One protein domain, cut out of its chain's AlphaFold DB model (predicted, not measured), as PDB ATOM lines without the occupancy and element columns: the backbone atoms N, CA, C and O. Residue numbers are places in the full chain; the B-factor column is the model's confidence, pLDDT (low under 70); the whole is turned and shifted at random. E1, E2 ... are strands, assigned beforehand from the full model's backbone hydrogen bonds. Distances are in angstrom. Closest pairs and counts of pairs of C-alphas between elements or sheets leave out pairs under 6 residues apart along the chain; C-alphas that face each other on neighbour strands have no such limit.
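This is residues 5 to 118 of the 123 residues of an uncharacterized protein of Rhizobiaceae bacterium (UniProt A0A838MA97). With little regular structure, the domain is a strongly twisted sheet, E6 E5 E1 E2 E3 E8, curled like part of a barrel, and the small sheet E4 E7, partly face to face with it as a sandwich. Both are antiparallel. The printed part, 114 residues, is all strand in class: E1 to E8 in chain order hold 43 residues, with no named helix. It is compact, radius of gyration of the C-alphas 12.8 A, spanning 37 by 26 by 20 A.

The hairpins of E1, residues 24 to 30, E2, 51 to 58, and E3, 61 to 64, make a meander, each strand the antiparallel neighbour of the one before; N 27 and O 51 are 2.8 A apart, N 56 and O 63 2.8 A. E4, residues 68 to 71, is antiparallel to E7, 106 to 109, with N 70 and O 107 at 2.9 A. E5, residues 80 to 85, and E6, 91 to 97, form a hairpin, N 95 and O 82 at 2.8 A. E8 is residues 115 to 117.

E1 runs 19.4 A from C-alpha 24 at (17.542, -3.200, 39.412), E2 21.8 A. E8 ends at C-alpha 117, (20.430, 4.331, 26.203).

The printed part has no cut. The link E1 to E2 is long, 20 residues. 35 residues have pLDDT under 70, among them 108 to 118.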
ATOM      1  N   ARG A   5      35.139  11.464  43.793       44.38
ATOM      2  CA  ARG A   5      33.928  11.761  43.034       44.38
ATOM      3  C   ARG A   5      34.228  11.513  41.566       44.38
ATOM      4  O   ARG A   5      35.041  12.230  40.992       44.38
ATOM      5  N   ALA A   6      33.564  10.530  40.973       46.25
ATOM      6  CA  ALA A   6      33.650  10.308  39.542       46.25
ATOM      7  C   ALA A   6      32.402  10.857  38.859       46.25
ATOM      8  O   ALA A   6      31.273  10.631  39.298       46.25
ATOM      9  N   ALA A   7      32.615  11.575  37.759       46.97
ATOM     10  CA  ALA A   7      31.580  11.701  36.756       46.97
ATOM     11  C   ALA A   7      31.580  10.391  35.970       46.97
ATOM     12  O   ALA A   7      32.500  10.102  35.206       46.97
ATOM     13  N   THR A   8      30.596   9.553  36.248       51.81
ATOM     14  CA  THR A   8      30.289   8.365  35.466       51.81
ATOM     15  C   THR A   8      29.941   8.816  34.049       51.81
ATOM     16  O   THR A   8      28.966   9.524  33.819       51.81
ATOM     17  N   GLY A   9      30.818   8.492  33.104       50.44
ATOM     18  CA  GLY A   9      30.669   8.787  31.686       50.44
ATOM     19  C   GLY A   9      29.509   8.023  31.045       50.44
ATOM     20  O   GLY A   9      28.760   7.310  31.710       50.44
ATOM     21  N   VAL A  10      29.375   8.176  29.727       54.97
ATOM     22  CA  VAL A  10      28.302   7.561  28.927       54.97
ATOM     23  C   VAL A  10      28.306   6.037  29.098       54.97
ATOM     24  O   VAL A  10      29.372   5.416  29.037       54.97
ATOM     25  N   VAL A  11      27.124   5.452  29.338       65.44
ATOM     26  CA  VAL A  11      26.948   4.001  29.467       65.44
ATOM     27  C   VAL A  11      26.400   3.436  28.165       65.44
ATOM     28  O   VAL A  11      25.288   3.764  27.754       65.44
ATOM     29  N   ASP A  12      27.158   2.534  27.551       66.19
ATOM     30  CA  ASP A  12      26.758   1.858  26.319       66.19
ATOM     31  C   ASP A  12      26.181   0.470  26.619       66.19
ATOM     32  O   ASP A  12      26.730  -0.293  27.425       66.19
ATOM     33  N   ARG A  13      25.086   0.116  25.934       71.81
ATOM     34  CA  ARG A  13      24.523  -1.242  25.962       71.81
ATOM     35  C   ARG A  13      25.449  -2.235  25.280       71.81
ATOM     36  O   ARG A  13      26.027  -1.959  24.228       71.81
ATOM     37  N   LEU A  14      25.508  -3.434  25.842       69.44
ATOM     38  CA  LEU A  14      26.194  -4.555  25.216       69.44
ATOM     39  C   LEU A  14      25.262  -5.190  24.172       69.44
ATOM     40  O   LEU A  14      24.098  -5.472  24.448       69.44
ATOM     41  N   GLN A  15      25.754  -5.320  22.938       63.47
ATOM     42  CA  GLN A  15      25.140  -6.048  21.811       63.47
ATOM     43  C   GLN A  15      23.632  -5.841  21.553       63.47
ATOM     44  O   GLN A  15      22.941  -6.761  21.124       63.47
ATOM     45  N   GLY A  16      23.081  -4.650  21.802       62.50
ATOM     46  CA  GLY A  16      21.660  -4.403  21.533       62.50
ATOM     47  C   GLY A  16      20.695  -5.250  22.381       62.50
ATOM     48  O   GLY A  16      19.510  -5.298  22.061       62.50
ATOM     49  N   LEU A  17      21.144  -5.831  23.501       67.00
ATOM     50  CA  LEU A  17      20.319  -6.621  24.436       67.00
ATOM     51  C   LEU A  17      19.112  -5.827  24.951       67.00
ATOM     52  O   LEU A  17      19.363  -4.760  25.489       67.00
ATOM     53  N   PRO A  18      17.844  -6.266  24.818       70.44
ATOM     54  CA  PRO A  18      16.637  -5.475  25.137       70.44
ATOM     55  C   PRO A  18      16.615  -4.992  26.587       70.44
ATOM     56  O   PRO A  18      17.150  -5.712  27.426       70.44
ATOM     57  N   LEU A  19      16.027  -3.807  26.874       70.19
ATOM     58  CA  LEU A  19      15.962  -3.222  28.237       70.19
ATOM     59  C   LEU A  19      15.559  -4.284  29.270       70.19
ATOM     60  O   LEU A  19      14.670  -5.085  28.972       70.19
ATOM     61  N   PRO A  20      16.221  -4.338  30.438       68.81
ATOM     62  CA  PRO A  20      15.912  -5.357  31.416       68.81
ATOM     63  C   PRO A  20      14.500  -5.096  31.944       68.81
ATOM     64  O   PRO A  20      14.098  -3.950  32.150       68.81
ATOM     65  N   ASN A  21      13.731  -6.169  32.127       66.06
ATOM     66  CA  ASN A  21      12.384  -6.071  32.694       66.06
ATOM     67  C   ASN A  21      12.431  -5.630  34.165       66.06
ATOM     68  O   ASN A  21      11.490  -5.007  34.651       66.06
ATOM     69  N   ASP A  22      13.525  -5.964  34.859       72.38
ATOM     70  CA  ASP A  22      13.831  -5.465  36.194       72.38
ATOM     71  C   ASP A  22      14.606  -4.146  36.088       72.38
ATOM     72  O   ASP A  22      15.548  -4.002  35.308       72.38
ATOM     73  N   ILE A  23      14.198  -3.178  36.900       80.06
ATOM     74  CA  ILE A  23      14.833  -1.868  37.007       80.06
ATOM     75  C   ILE A  23      16.034  -1.879  37.959       80.06
ATOM     76  O   ILE A  23      16.655  -0.838  38.153       80.06
ATOM     77  N   THR A  24      16.362  -3.022  38.561       88.62
ATOM     78  CA  THR A  24      17.542  -3.200  39.412       88.62
ATOM     79  C   THR A  24      18.650  -3.908  38.642       88.62
ATOM     80  O   THR A  24      18.477  -5.040  38.194       88.62
ATOM     81  N   LEU A  25      19.814  -3.264  38.524       88.25
ATOM     82  CA  LEU A  25      21.027  -3.886  37.980       88.25
ATOM     83  C   LEU A  25      22.142  -3.877  39.020       88.25
ATOM     84  O   LEU A  25      22.157  -3.059  39.935       88.25
ATOM     85  N   TYR A  26      23.104  -4.772  38.855       90.50
ATOM     86  CA  TYR A  26      24.240  -4.940  39.745       90.50
ATOM     87  C   TYR A  26      25.498  -4.405  39.073       90.50
ATOM     88  O   TYR A  26      25.917  -4.900  38.030       90.50
ATOM     89  N   ALA A  27      26.098  -3.380  39.668       89.62
ATOM     90  CA  ALA A  27      27.338  -2.795  39.200       89.62
ATOM     91  C   ALA A  27      28.555  -3.485  39.806       89.62
ATOM     92  O   ALA A  27      28.655  -3.627  41.027       89.62
ATOM     93  N   ILE A  28      29.514  -3.809  38.949       91.12
ATOM     94  CA  ILE A  28      30.889  -4.126  39.323       91.12
ATOM     95  C   ILE A  28      31.823  -3.056  38.756       91.12
ATOM     96  O   ILE A  28      31.550  -2.470  37.706       91.12
ATOM     97  N   ALA A  29      32.920  -2.789  39.458       89.75
ATOM     98  CA  ALA A  29      33.984  -1.923  38.965       89.75
ATOM     99  C   ALA A  29      35.125  -2.787  38.430       89.75
ATOM    100  O   ALA A  29      35.549  -3.731  39.098       89.75
ATOM    101  N   VAL A  30      35.632  -2.447  37.248       90.50
ATOM    102  CA  VAL A  30      36.736  -3.159  36.598       90.50
ATOM    103  C   VAL A  30      37.826  -2.186  36.134       90.50
ATOM    104  O   VAL A  30      37.544  -1.047  35.761       90.50
ATOM    105  N   SER A  31      39.085  -2.614  36.181       88.19
ATOM    106  CA  SER A  31      40.261  -1.798  35.832       88.19
ATOM    107  C   SER A  31      40.570  -1.769  34.332       88.19
ATOM    108  O   SER A  31      41.362  -0.945  33.875       88.19
ATOM    109  N   SER A  32      39.934  -2.643  33.552       86.94
ATOM    110  CA  SER A  32      40.085  -2.732  32.103       86.94
ATOM    111  C   SER A  32      38.741  -2.553  31.405       86.94
ATOM    112  O   SER A  32      37.678  -2.819  31.961       86.94
ATOM    113  N   LYS A  33      38.768  -2.067  30.164       84.19
ATOM    114  CA  LYS A  33      37.545  -1.868  29.384       84.19
ATOM    115  C   LYS A  33      36.874  -3.227  29.120       84.19
ATOM    116  O   LYS A  33      37.512  -4.065  28.486       84.19
ATOM    117  N   PRO A  34      35.591  -3.424  29.480       82.56
ATOM    118  CA  PRO A  34      34.881  -4.649  29.128       82.56
ATOM    119  C   PRO A  34      34.797  -4.836  27.611       82.56
ATOM    120  O   PRO A  34      34.609  -3.860  26.863       82.56
ATOM    121  N   ASN A  35      34.844  -6.092  27.170       82.06
ATOM    122  CA  ASN A  35      34.628  -6.469  25.774       82.06
ATOM    123  C   ASN A  35      33.210  -6.087  25.294       82.06
ATOM    124  O   ASN A  35      32.376  -5.562  26.041       82.06
ATOM    125  N   LEU A  36      32.928  -6.249  23.998       76.31
ATOM    126  CA  LEU A  36      31.613  -5.904  23.427       76.31
ATOM    127  C   LEU A  36      30.492  -6.845  23.880       76.31
ATOM    128  O   LEU A  36      29.336  -6.440  23.897       76.31
ATOM    129  N   ASP A  37      30.841  -8.072  24.239       78.62
ATOM    130  CA  ASP A  37      29.976  -9.084  24.852       78.62
ATOM    131  C   ASP A  37      29.839  -8.919  26.374       78.62
ATOM    132  O   ASP A  37      29.041  -9.608  26.998       78.62
ATOM    133  N   GLY A  38      30.597  -8.001  26.979       80.25
ATOM    134  CA  GLY A  38      30.632  -7.830  28.424       80.25
ATOM    135  C   GLY A  38      31.418  -8.908  29.159       80.25
ATOM    136  O   GLY A  38      31.284  -9.030  30.372       80.25
ATOM    137  N   VAL A  39      32.249  -9.689  28.481       83.94
ATOM    138  CA  VAL A  39      33.199 -10.531  29.201       83.94
ATOM    139  C   VAL A  39      34.280  -9.630  29.795       83.94
ATOM    140  O   VAL A  39      34.847  -8.771  29.110       83.94
ATOM    141  N   VAL A  40      34.537  -9.821  31.086       85.75
ATOM    142  CA  VAL A  40      35.642  -9.203  31.818       85.75
ATOM    143  C   VAL A  40      36.544 -10.291  32.369       85.75
ATOM    144  O   VAL A  40      36.079 -11.362  32.758       85.75
ATOM    145  N   ASP A  41      37.839 -10.004  32.378       87.56
ATOM    146  CA  ASP A  41      38.814 -10.815  33.091       87.56
ATOM    147  C   ASP A  41      38.507 -10.739  34.599       87.56
ATOM    148  O   ASP A  41      38.397  -9.622  35.120       87.56
ATOM    149  N   PRO A  42      38.336 -11.869  35.311       86.31
ATOM    150  CA  PRO A  42      38.147 -11.866  36.758       86.31
ATOM    151  C   PRO A  42      39.220 -11.071  37.511       86.31
ATOM    152  O   PRO A  42      38.892 -10.392  38.484       86.31
ATOM    153  N   ASP A  43      40.463 -11.073  37.023       89.00
ATOM    154  CA  ASP A  43      41.574 -10.338  37.639       89.00
ATOM    155  C   ASP A  43      41.472  -8.819  37.417       89.00
ATOM    156  O   ASP A  43      42.108  -8.025  38.112       89.00
ATOM    157  N   ALA A  44      40.635  -8.382  36.470       90.44
ATOM    158  CA  ALA A  44      40.331  -6.974  36.262       90.44
ATOM    159  C   ALA A  44      39.235  -6.452  37.200       90.44
ATOM    160  O   ALA A  44      39.005  -5.242  37.225       90.44
ATOM    161  N   ILE A  45      38.547  -7.311  37.964       91.12
ATOM    162  CA  ILE A  45      37.508  -6.882  38.904       91.12
ATOM    163  C   ILE A  45      38.162  -6.202  40.105       91.12
ATOM    164  O   ILE A  45      38.910  -6.809  40.865       91.12
ATOM    165  N   VAL A  46      37.835  -4.926  40.296       90.25
ATOM    166  CA  VAL A  46      38.374  -4.094  41.381       90.25
ATOM    167  C   VAL A  46      37.314  -3.672  42.388       90.25
ATOM    168  O   VAL A  46      37.636  -2.994  43.353       90.25
ATOM    169  N   SER A  47      36.051  -4.061  42.214       90.50
ATOM    170  CA  SER A  47      35.037  -3.930  43.266       90.50
ATOM    171  C   SER A  47      35.056  -5.130  44.208       90.50
ATOM    172  O   SER A  47      35.084  -6.268  43.750       90.50
ATOM    173  N   HIS A  48      34.916  -4.896  45.513       85.69
ATOM    174  CA  HIS A  48      34.822  -5.983  46.500       85.69
ATOM    175  C   HIS A  48      33.575  -6.858  46.339       85.69
ATOM    176  O   HIS A  48      33.581  -8.032  46.702       85.69
ATOM    177  N   ARG A  49      32.475  -6.265  45.868       89.12
ATOM    178  CA  ARG A  49      31.194  -6.940  45.662       89.12
ATOM    179  C   ARG A  49      30.365  -6.203  44.613       89.12
ATOM    180  O   ARG A  49      30.525  -4.984  44.495       89.12
ATOM    181  N   PRO A  50      29.438  -6.895  43.932       90.94
ATOM    182  CA  PRO A  50      28.417  -6.234  43.136       90.94
ATOM    183  C   PRO A  50      27.560  -5.304  44.003       90.94
ATOM    184  O   PRO A  50      27.219  -5.635  45.143       90.94
ATOM    185  N   VAL A  51      27.206  -4.139  43.465       90.69
ATOM    186  CA  VAL A  51      26.353  -3.146  44.127       90.69
ATOM    187  C   VAL A  51      25.056  -3.005  43.352       90.69
ATOM    188  O   VAL A  51      25.081  -2.697  42.166       90.69
ATOM    189  N   ALA A  52      23.925  -3.225  44.019       90.12
ATOM    190  CA  ALA A  52      22.619  -3.016  43.412       90.12
ATOM    191  C   ALA A  52      22.379  -1.523  43.146       90.12
ATOM    192  O   ALA A  52      22.647  -0.671  43.996       90.12
ATOM    193  N   ILE A  53      21.859  -1.227  41.964       86.19
ATOM    194  CA  ILE A  53      21.505   0.107  41.506       86.19
ATOM    195  C   ILE A  53      20.076   0.043  41.001       86.19
ATOM    196  O   ILE A  53      19.766  -0.691  40.062       86.19
ATOM    197  N   GLU A  54      19.216   0.837  41.626       86.69
ATOM    198  CA  GLU A  54      17.852   1.023  41.162       86.69
ATOM    199  C   GLU A  54      17.804   2.109  40.094       86.69
ATOM    200  O   GLU A  54      18.262   3.241  40.297       86.69
ATOM    201  N   PHE A  55      17.181   1.773  38.974       81.69
ATOM    202  CA  PHE A  55      16.964   2.673  37.860       81.69
ATOM    203  C   PHE A  55      15.497   3.095  37.751       81.69
ATOM    204  O   PHE A  55      14.572   2.443  38.236       81.69
ATOM    205  N   SER A  56      15.271   4.219  37.087       80.81
ATOM    206  CA  SER A  56      13.988   4.608  36.509       80.81
ATOM    207  C   SER A  56      14.114   4.643  34.993       80.81
ATOM    208  O   SER A  56      15.121   5.129  34.479       80.81
ATOM    209  N   LEU A  57      13.089   4.168  34.285       77.94
ATOM    210  CA  LEU A  57      13.009   4.273  32.833       77.94
ATOM    211  C   LEU A  57      12.353   5.601  32.442       77.94
ATOM    212  O   LEU A  57      11.180   5.825  32.732       77.94
ATOM    213  N   GLU A  58      13.091   6.452  31.739       74.94
ATOM    214  CA  GLU A  58      12.578   7.690  31.160       74.94
ATOM    215  C   GLU A  58      13.031   7.787  29.700       74.94
ATOM    216  O   GLU A  58      14.220   7.746  29.413       74.94
ATOM    217  N   ARG A  59      12.091   7.908  28.752       73.38
ATOM    218  CA  ARG A  59      12.390   8.109  27.314       73.38
ATOM    219  C   ARG A  59      13.391   7.095  26.722       73.38
ATOM    220  O   ARG A  59      14.242   7.467  25.922       73.38
ATOM    221  N   ASN A  60      13.261   5.813  27.075       71.62
ATOM    222  CA  ASN A  60      14.171   4.722  26.674       71.62
ATOM    223  C   ASN A  60      15.593   4.805  27.258       71.62
ATOM    224  O   ASN A  60      16.503   4.128  26.771       71.62
ATOM    225  N   GLU A  61      15.772   5.597  28.311       72.69
ATOM    226  CA  GLU A  61      16.992   5.667  29.101       72.69
ATOM    227  C   GLU A  61      16.728   5.149  30.517       72.69
ATOM    228  O   GLU A  61      15.743   5.529  31.151       72.69
ATOM    229  N   LEU A  62      17.614   4.300  31.036       74.00
ATOM    230  CA  LEU A  62      17.638   3.999  32.469       74.00
ATOM    231  C   LEU A  62      18.480   5.051  33.178       74.00
ATOM    232  O   LEU A  62      19.623   5.247  32.781       74.00
ATOM    233  N   ARG A  63      17.937   5.688  34.219       76.94
ATOM    234  CA  ARG A  63      18.634   6.655  35.084       76.94
ATOM    235  C   ARG A  63      18.679   6.142  36.514       76.94
ATOM    236  O   ARG A  63      17.648   5.706  37.022       76.94
ATOM    237  N   SER A  64      19.841   6.175  37.162       78.00
ATOM    238  CA  SER A  64      19.956   5.808  38.579       78.00
ATOM    239  C   SER A  64      19.079   6.709  39.454       78.00
ATOM    240  O   SER A  64      19.054   7.921  39.276       78.00
ATOM    241  N   LYS A  65      18.363   6.139  40.425       76.50
ATOM    242  CA  LYS A  65      17.504   6.922  41.336       76.50
ATOM    243  C   LYS A  65      18.270   7.570  42.485       76.50
ATOM    244  O   LYS A  65      17.788   8.514  43.108       76.50
ATOM    245  N   SER A  66      19.438   7.032  42.809       75.38
ATOM    246  CA  SER A  66      20.211   7.391  43.992       75.38
ATOM    247  C   SER A  66      21.699   7.462  43.673       75.38
ATOM    248  O   SER A  66      22.177   6.914  42.681       75.38
ATOM    249  N   ARG A  67      22.440   8.180  44.525       75.12
ATOM    250  CA  ARG A  67      23.903   8.123  44.516       75.12
ATOM    251  C   ARG A  67      24.325   6.679  44.784       75.12
ATOM    252  O   ARG A  67      23.819   6.059  45.717       75.12
ATOM    253  N   VAL A  68      25.287   6.193  44.011       77.19
ATOM    254  CA  VAL A  68      25.839   4.846  44.164       77.19
ATOM    255  C   VAL A  68      27.261   4.953  44.689       77.19
ATOM    256  O   VAL A  68      28.053   5.727  44.157       77.19
ATOM    257  N   SER A  69      27.583   4.157  45.707       81.00
ATOM    258  CA  SER A  69      28.939   4.024  46.241       81.00
ATOM    259  C   SER A  69      29.427   2.595  46.023       81.00
ATOM    260  O   SER A  69      28.860   1.654  46.582       81.00
ATOM    261  N   ILE A  70      30.475   2.423  45.215       85.56
ATOM    262  CA  ILE A  70      31.061   1.111  44.906       85.56
ATOM    263  C   ILE A  70      32.350   0.932  45.716       85.56
ATOM    264  O   ILE A  70      33.298   1.689  45.488       85.56
ATOM    265  N   PRO A  71      32.419  -0.034  46.654       86.44
ATOM    266  CA  PRO A  71      33.638  -0.315  47.410       86.44
ATOM    267  C   PRO A  71      34.698  -0.942  46.504       86.44
ATOM    268  O   PRO A  71      34.424  -1.948  45.842       86.44
ATOM    269  N   LEU A  72      35.901  -0.374  46.510       85.69
ATOM    270  CA  LEU A  72      37.016  -0.806  45.670       85.69
ATOM    271  C   LEU A  72      38.065  -1.562  46.493       85.69
ATOM    272  O   LEU A  72      38.362  -1.166  47.617       85.69
ATOM    273  N   ILE A  73      38.638  -2.607  45.904       86.69
ATOM    274  CA  ILE A  73      39.901  -3.224  46.330       86.69
ATOM    275  C   ILE A  73      40.989  -2.165  46.177       86.69
ATOM    276  O   ILE A  73      40.950  -1.444  45.199       86.69
ATOM    277  N   GLU A  74      41.947  -2.040  47.093       82.06
ATOM    278  CA  GLU A  74      42.995  -1.012  46.999       82.06
ATOM    279  C   GLU A  74      43.925  -1.224  45.785       82.06
ATOM    280  O   GLU A  74      44.357  -2.344  45.506       82.06
ATOM    281  N   GLY A  75      44.256  -0.146  45.062       78.75
ATOM    282  CA  GLY A  75      45.150  -0.219  43.909       78.75
ATOM    283  C   GLY A  75      45.398   1.117  43.203       78.75
ATOM    284  O   GLY A  75      44.903   2.175  43.596       78.75
ATOM    285  N   ALA A  76      46.208   1.065  42.144       77.25
ATOM    286  CA  ALA A  76      46.496   2.202  41.275       77.25
ATOM    287  C   ALA A  76      45.893   1.954  39.888       77.25
ATOM    288  O   ALA A  76      46.302   1.024  39.192       77.25
ATOM    289  N   TRP A  77      44.943   2.795  39.474       75.31
ATOM    290  CA  TRP A  77      44.249   2.647  38.192       75.31
ATOM    291  C   TRP A  77      44.209   3.977  37.453       75.31
ATOM    292  O   TRP A  77      43.897   5.011  38.035       75.31
ATOM    293  N   GLY A  78      44.501   3.955  36.153       72.25
ATOM    294  CA  GLY A  78      44.354   5.146  35.311       72.25
ATOM    295  C   GLY A  78      42.899   5.431  34.929       72.25
ATOM    296  O   GLY A  78      42.526   6.577  34.711       72.25
ATOM    297  N   GLN A  79      42.077   4.387  34.822       77.88
ATOM    298  CA  GLN A  79      40.650   4.462  34.516       77.88
ATOM    299  C   GLN A  79      39.934   3.310  35.217       77.88
ATOM    300  O   GLN A  79      40.502   2.229  35.364       77.88
ATOM    301  N   ILE A  80      38.689   3.542  35.623       83.38
ATOM    302  CA  ILE A  80      37.800   2.500  36.132       83.38
ATOM    303  C   ILE A  80      36.603   2.427  35.195       83.38
ATOM    304  O   ILE A  80      36.077   3.445  34.755       83.38
ATOM    305  N   TYR A  81      36.152   1.225  34.892       85.44
ATOM    306  CA  TYR A  81      34.937   0.982  34.135       85.44
ATOM    307  C   TYR A  81      33.891   0.399  35.073       85.44
ATOM    308  O   TYR A  81      34.212  -0.346  35.995       85.44
ATOM    309  N   ILE A  82      32.634   0.753  34.847       86.00
ATOM    310  CA  ILE A  82      31.502   0.167  35.557       86.00
ATOM    311  C   ILE A  82      30.843  -0.801  34.599       86.00
ATOM    312  O   ILE A  82      30.503  -0.408  33.488       86.00
ATOM    313  N   GLN A  83      30.629  -2.035  35.022       88.62
ATOM    314  CA  GLN A  83      29.826  -2.983  34.274       88.62
ATOM    315  C   GLN A  83      28.546  -3.298  35.036       88.62
ATOM    316  O   GLN A  83      28.581  -3.554  36.235       88.62
ATOM    317  N   LEU A  84      27.419  -3.246  34.333       87.56
ATOM    318  CA  LEU A  84      26.093  -3.530  34.864       87.56
ATOM    319  C   LEU A  84      25.681  -4.941  34.461       87.56
ATOM    320  O   LEU A  84      25.776  -5.286  33.284       87.56
ATOM    321  N   HIS A  85      25.182  -5.709  35.421       88.31
ATOM    322  CA  HIS A  85      24.659  -7.057  35.233       88.31
ATOM    323  C   HIS A  85      23.215  -7.144  35.724       88.31
ATOM    324  O   HIS A  85      22.821  -6.408  36.630       88.31
ATOM    325  N   ASP A  86      22.427  -8.048  35.156       87.00
ATOM    326  CA  ASP A  86      21.139  -8.418  35.743       87.00
ATOM    327  C   ASP A  86      21.312  -9.347  36.966       87.00
ATOM    328  O   ASP A  86      22.428  -9.690  37.368       87.00
ATOM    329  N   ALA A  87      20.201  -9.768  37.574       87.06
ATOM    330  CA  ALA A  87      20.210 -10.677  38.724       87.06
ATOM    331  C   ALA A  87      20.781 -12.077  38.415       87.06
ATOM    332  O   ALA A  87      21.186 -12.785  39.335       87.06
ATOM    333  N   ALA A  88      20.820 -12.479  37.141       86.56
ATOM    334  CA  ALA A  88      21.422 -13.731  36.689       86.56
ATOM    335  C   ALA A  88      22.919 -13.576  36.354       86.56
ATOM    336  O   ALA A  88      23.568 -14.555  35.980       86.56
ATOM    337  N   GLY A  89      23.480 -12.371  36.497       84.25
ATOM    338  CA  GLY A  89      24.871 -12.068  36.176       84.25
ATOM    339  C   GLY A  89      25.118 -11.792  34.690       84.25
ATOM    340  O   GLY A  89      26.275 -11.668  34.284       84.25
ATOM    341  N   VAL A  90      24.072 -11.668  33.868       85.50
ATOM    342  CA  VAL A  90      24.214 -11.384  32.436       85.50
ATOM    343  C   VAL A  90      24.625  -9.922  32.255       85.50
ATOM    344  O   VAL A  90      23.949  -9.031  32.778       85.50
ATOM    345  N   PRO A  91      25.722  -9.642  31.533       85.38
ATOM    346  CA  PRO A  91      26.202  -8.283  31.360       85.38
ATOM    347  C   PRO A  91      25.268  -7.497  30.433       85.38
ATOM    348  O   PRO A  91      24.862  -7.961  29.370       85.38
ATOM    349  N   TYR A  92      24.946  -6.276  30.840       82.06
ATOM    350  CA  TYR A  92      23.848  -5.497  30.284       82.06
ATOM    351  C   TYR A  92      24.311  -4.161  29.675       82.06
ATOM    352  O   TYR A  92      23.923  -3.767  28.570       82.06
ATOM    353  N   GLY A  93      25.213  -3.471  30.369       80.81
ATOM    354  CA  GLY A  93      25.790  -2.209  29.916       80.81
ATOM    355  C   GLY A  93      27.127  -1.925  30.581       80.81
ATOM    356  O   GLY A  93      27.491  -2.577  31.561       80.81
ATOM    357  N   LYS A  94      27.868  -0.954  30.048       78.38
ATOM    358  CA  LYS A  94      29.150  -0.524  30.617       78.38
ATOM    359  C   LYS A  94      29.323   0.986  30.585       78.38
ATOM    360  O   LYS A  94      29.035   1.603  29.570       78.38
ATOM    361  N   GLY A  95      29.802   1.562  31.679       74.75
ATOM    362  CA  GLY A  95      30.167   2.969  31.814       74.75
ATOM    363  C   GLY A  95      31.660   3.144  32.061       74.75
ATOM    364  O   GLY A  95      32.365   2.193  32.402       74.75
ATOM    365  N   VAL A  96      32.146   4.375  31.921       69.81
ATOM    366  CA  VAL A  96      33.540   4.734  32.222       69.81
ATOM    367  C   VAL A  96      33.561   5.761  33.341       69.81
ATOM    368  O   VAL A  96      32.948   6.810  33.222       69.81
ATOM    369  N   ALA A  97      34.295   5.497  34.411       69.69
ATOM    370  CA  ALA A  97      34.627   6.465  35.441       69.69
ATOM    371  C   ALA A  97      36.096   6.879  35.278       69.69
ATOM    372  O   ALA A  97      37.024   6.125  35.585       69.69
ATOM    373  N   ALA A  98      36.319   8.095  34.776       62.50
ATOM    374  CA  ALA A  98      37.660   8.660  34.719       62.50
ATOM    375  C   ALA A  98      38.111   9.020  36.141       62.50
ATOM    376  O   ALA A  98      37.552   9.913  36.777       62.50
ATOM    377  N   MET A  99      39.118   8.303  36.629       64.88
ATOM    378  CA  MET A  99      39.724   8.511  37.938       64.88
ATOM    379  C   MET A  99      41.158   8.979  37.713       64.88
ATOM    380  O   MET A  99      41.915   8.327  37.004       64.88
ATOM    381  N   GLY A 100      41.539  10.125  38.271       51.81
ATOM    382  CA  GLY A 100      42.935  10.558  38.263       51.81
ATOM    383  C   GLY A 100      43.673  10.020  39.489       51.81
ATOM    384  O   GLY A 100      43.341  10.416  40.602       51.81
ATOM    385  N   GLY A 101      44.694   9.178  39.296       57.50
ATOM    386  CA  GLY A 101      45.647   8.793  40.350       57.50
ATOM    387  C   GLY A 101      45.261   7.565  41.190       57.50
ATOM    388  O   GLY A 101      44.548   6.678  40.738       57.50
ATOM    389  N   LEU A 102      45.795   7.488  42.414       56.62
ATOM    390  CA  LEU A 102      45.498   6.420  43.379       56.62
ATOM    391  C   LEU A 102      44.073   6.573  43.913       56.62
ATOM    392  O   LEU A 102      43.731   7.627  44.450       56.62
ATOM    393  N   ALA A 103      43.271   5.515  43.827       61.53
ATOM    394  CA  ALA A 103      41.937   5.472  44.400       61.53
ATOM    395  C   ALA A 103      41.875   4.341  45.424       61.53
ATOM    396  O   ALA A 103      42.194   3.199  45.134       61.53
ATOM    397  N   ALA A 104      41.551   4.680  46.668       56.91
ATOM    398  CA  ALA A 104      41.863   3.781  47.776       56.91
ATOM    399  C   ALA A 104      40.650   3.045  48.351       56.91
ATOM    400  O   ALA A 104      40.841   2.059  49.053       56.91
ATOM    401  N   HIS A 105      39.411   3.501  48.117       69.94
ATOM    402  CA  HIS A 105      38.310   3.017  48.962       69.94
ATOM    403  C   HIS A 105      36.936   2.917  48.290       69.94
ATOM    404  O   HIS A 105      36.298   1.869  48.360       69.94
ATOM    405  N   TRP A 106      36.443   3.990  47.663       72.00
ATOM    406  CA  TRP A 106      35.076   4.014  47.133       72.00
ATOM    407  C   TRP A 106      34.992   4.869  45.875       72.00
ATOM    408  O   TRP A 106      35.630   5.924  45.794       72.00
ATOM    409  N   LEU A 107      34.165   4.425  44.935       73.81
ATOM    410  CA  LEU A 107      33.716   5.211  43.797       73.81
ATOM    411  C   LEU A 107      32.310   5.745  44.081       73.81
ATOM    412  O   LEU A 107      31.379   4.949  44.180       73.81
ATOM    413  N   ASP A 108      32.153   7.067  44.169       68.94
ATOM    414  CA  ASP A 108      30.834   7.702  44.256       68.94
ATOM    415  C   ASP A 108      30.362   8.169  42.872       68.94
ATOM    416  O   ASP A 108      30.943   9.093  42.292       68.94
ATOM    417  N   ALA A 109      29.273   7.572  42.383       63.81
ATOM    418  CA  ALA A 109      28.558   7.973  41.173       63.81
ATOM    419  C   ALA A 109      27.300   8.781  41.532       63.81
ATOM    420  O   ALA A 109      26.520   8.392  42.404       63.81
ATOM    421  N   ALA A 110      27.103   9.930  40.882       56.59
ATOM    422  CA  ALA A 110      25.945  10.789  41.126       56.59
ATOM    423  C   ALA A 110      24.640  10.147  40.606       56.59
ATOM    424  O   ALA A 110      24.684   9.487  39.569       56.59
ATOM    425  N   PRO A 111      23.486  10.393  41.261       55.41
ATOM    426  CA  PRO A 111      22.179   9.898  40.807       55.41
ATOM    427  C   PRO A 111      21.856  10.321  39.366       55.41
ATOM    428  O   PRO A 111      21.189   9.596  38.639       55.41
ATOM    429  N   ASP A 112      22.403  11.445  38.910       50.34
ATOM    430  CA  ASP A 112      22.112  12.002  37.587       50.34
ATOM    431  C   ASP A 112      22.924  11.338  36.458       50.34
ATOM    432  O   ASP A 112      22.748  11.675  35.286       50.34
ATOM    433  N   MET A 113      23.836  10.420  36.793       56.53
ATOM    434  CA  MET A 113      24.764   9.809  35.845       56.53
ATOM    435  C   MET A 113      24.909   8.312  36.095       56.53
ATOM    436  O   MET A 113      25.918   7.866  36.618       56.53
ATOM    437  N   ILE A 114      23.944   7.526  35.639       57.56
ATOM    438  CA  ILE A 114      24.194   6.232  34.989       57.56
ATOM    439  C   ILE A 114      23.075   6.113  33.955       57.56
ATOM    440  O   ILE A 114      21.963   5.740  34.312       57.56
ATOM    441  N   THR A 115      23.349   6.522  32.713       55.22
ATOM    442  CA  THR A 115      22.358   6.585  31.625       55.22
ATOM    443  C   THR A 115      22.585   5.448  30.641       55.22
ATOM    444  O   THR A 115      23.508   5.537  29.839       55.22
ATOM    445  N   VAL A 116      21.754   4.403  30.676       59.62
ATOM    446  CA  VAL A 116      21.779   3.319  29.673       59.62
ATOM    447  C   VAL A 116      20.802   3.664  28.551       59.62
ATOM    448  O   VAL A 116      19.593   3.620  28.774       59.62
ATOM    449  N   THR A 117      21.290   3.984  27.352       56.09
ATOM    450  CA  THR A 117      20.430   4.331  26.203       56.09
ATOM    451  C   THR A 117      20.044   3.083  25.406       56.09
ATOM    452  O   THR A 117      20.902   2.283  25.031       56.09
ATOM    453  N   ALA A 118      18.756   2.912  25.098       56.16
ATOM    454  CA  ALA A 118      18.323   1.906  24.131       56.16
ATOM    455  C   ALA A 118      18.754   2.270  22.692       56.16
ATOM    456  O   ALA A 118      18.709   3.442  22.315       56.16
TER     457      ALA A 118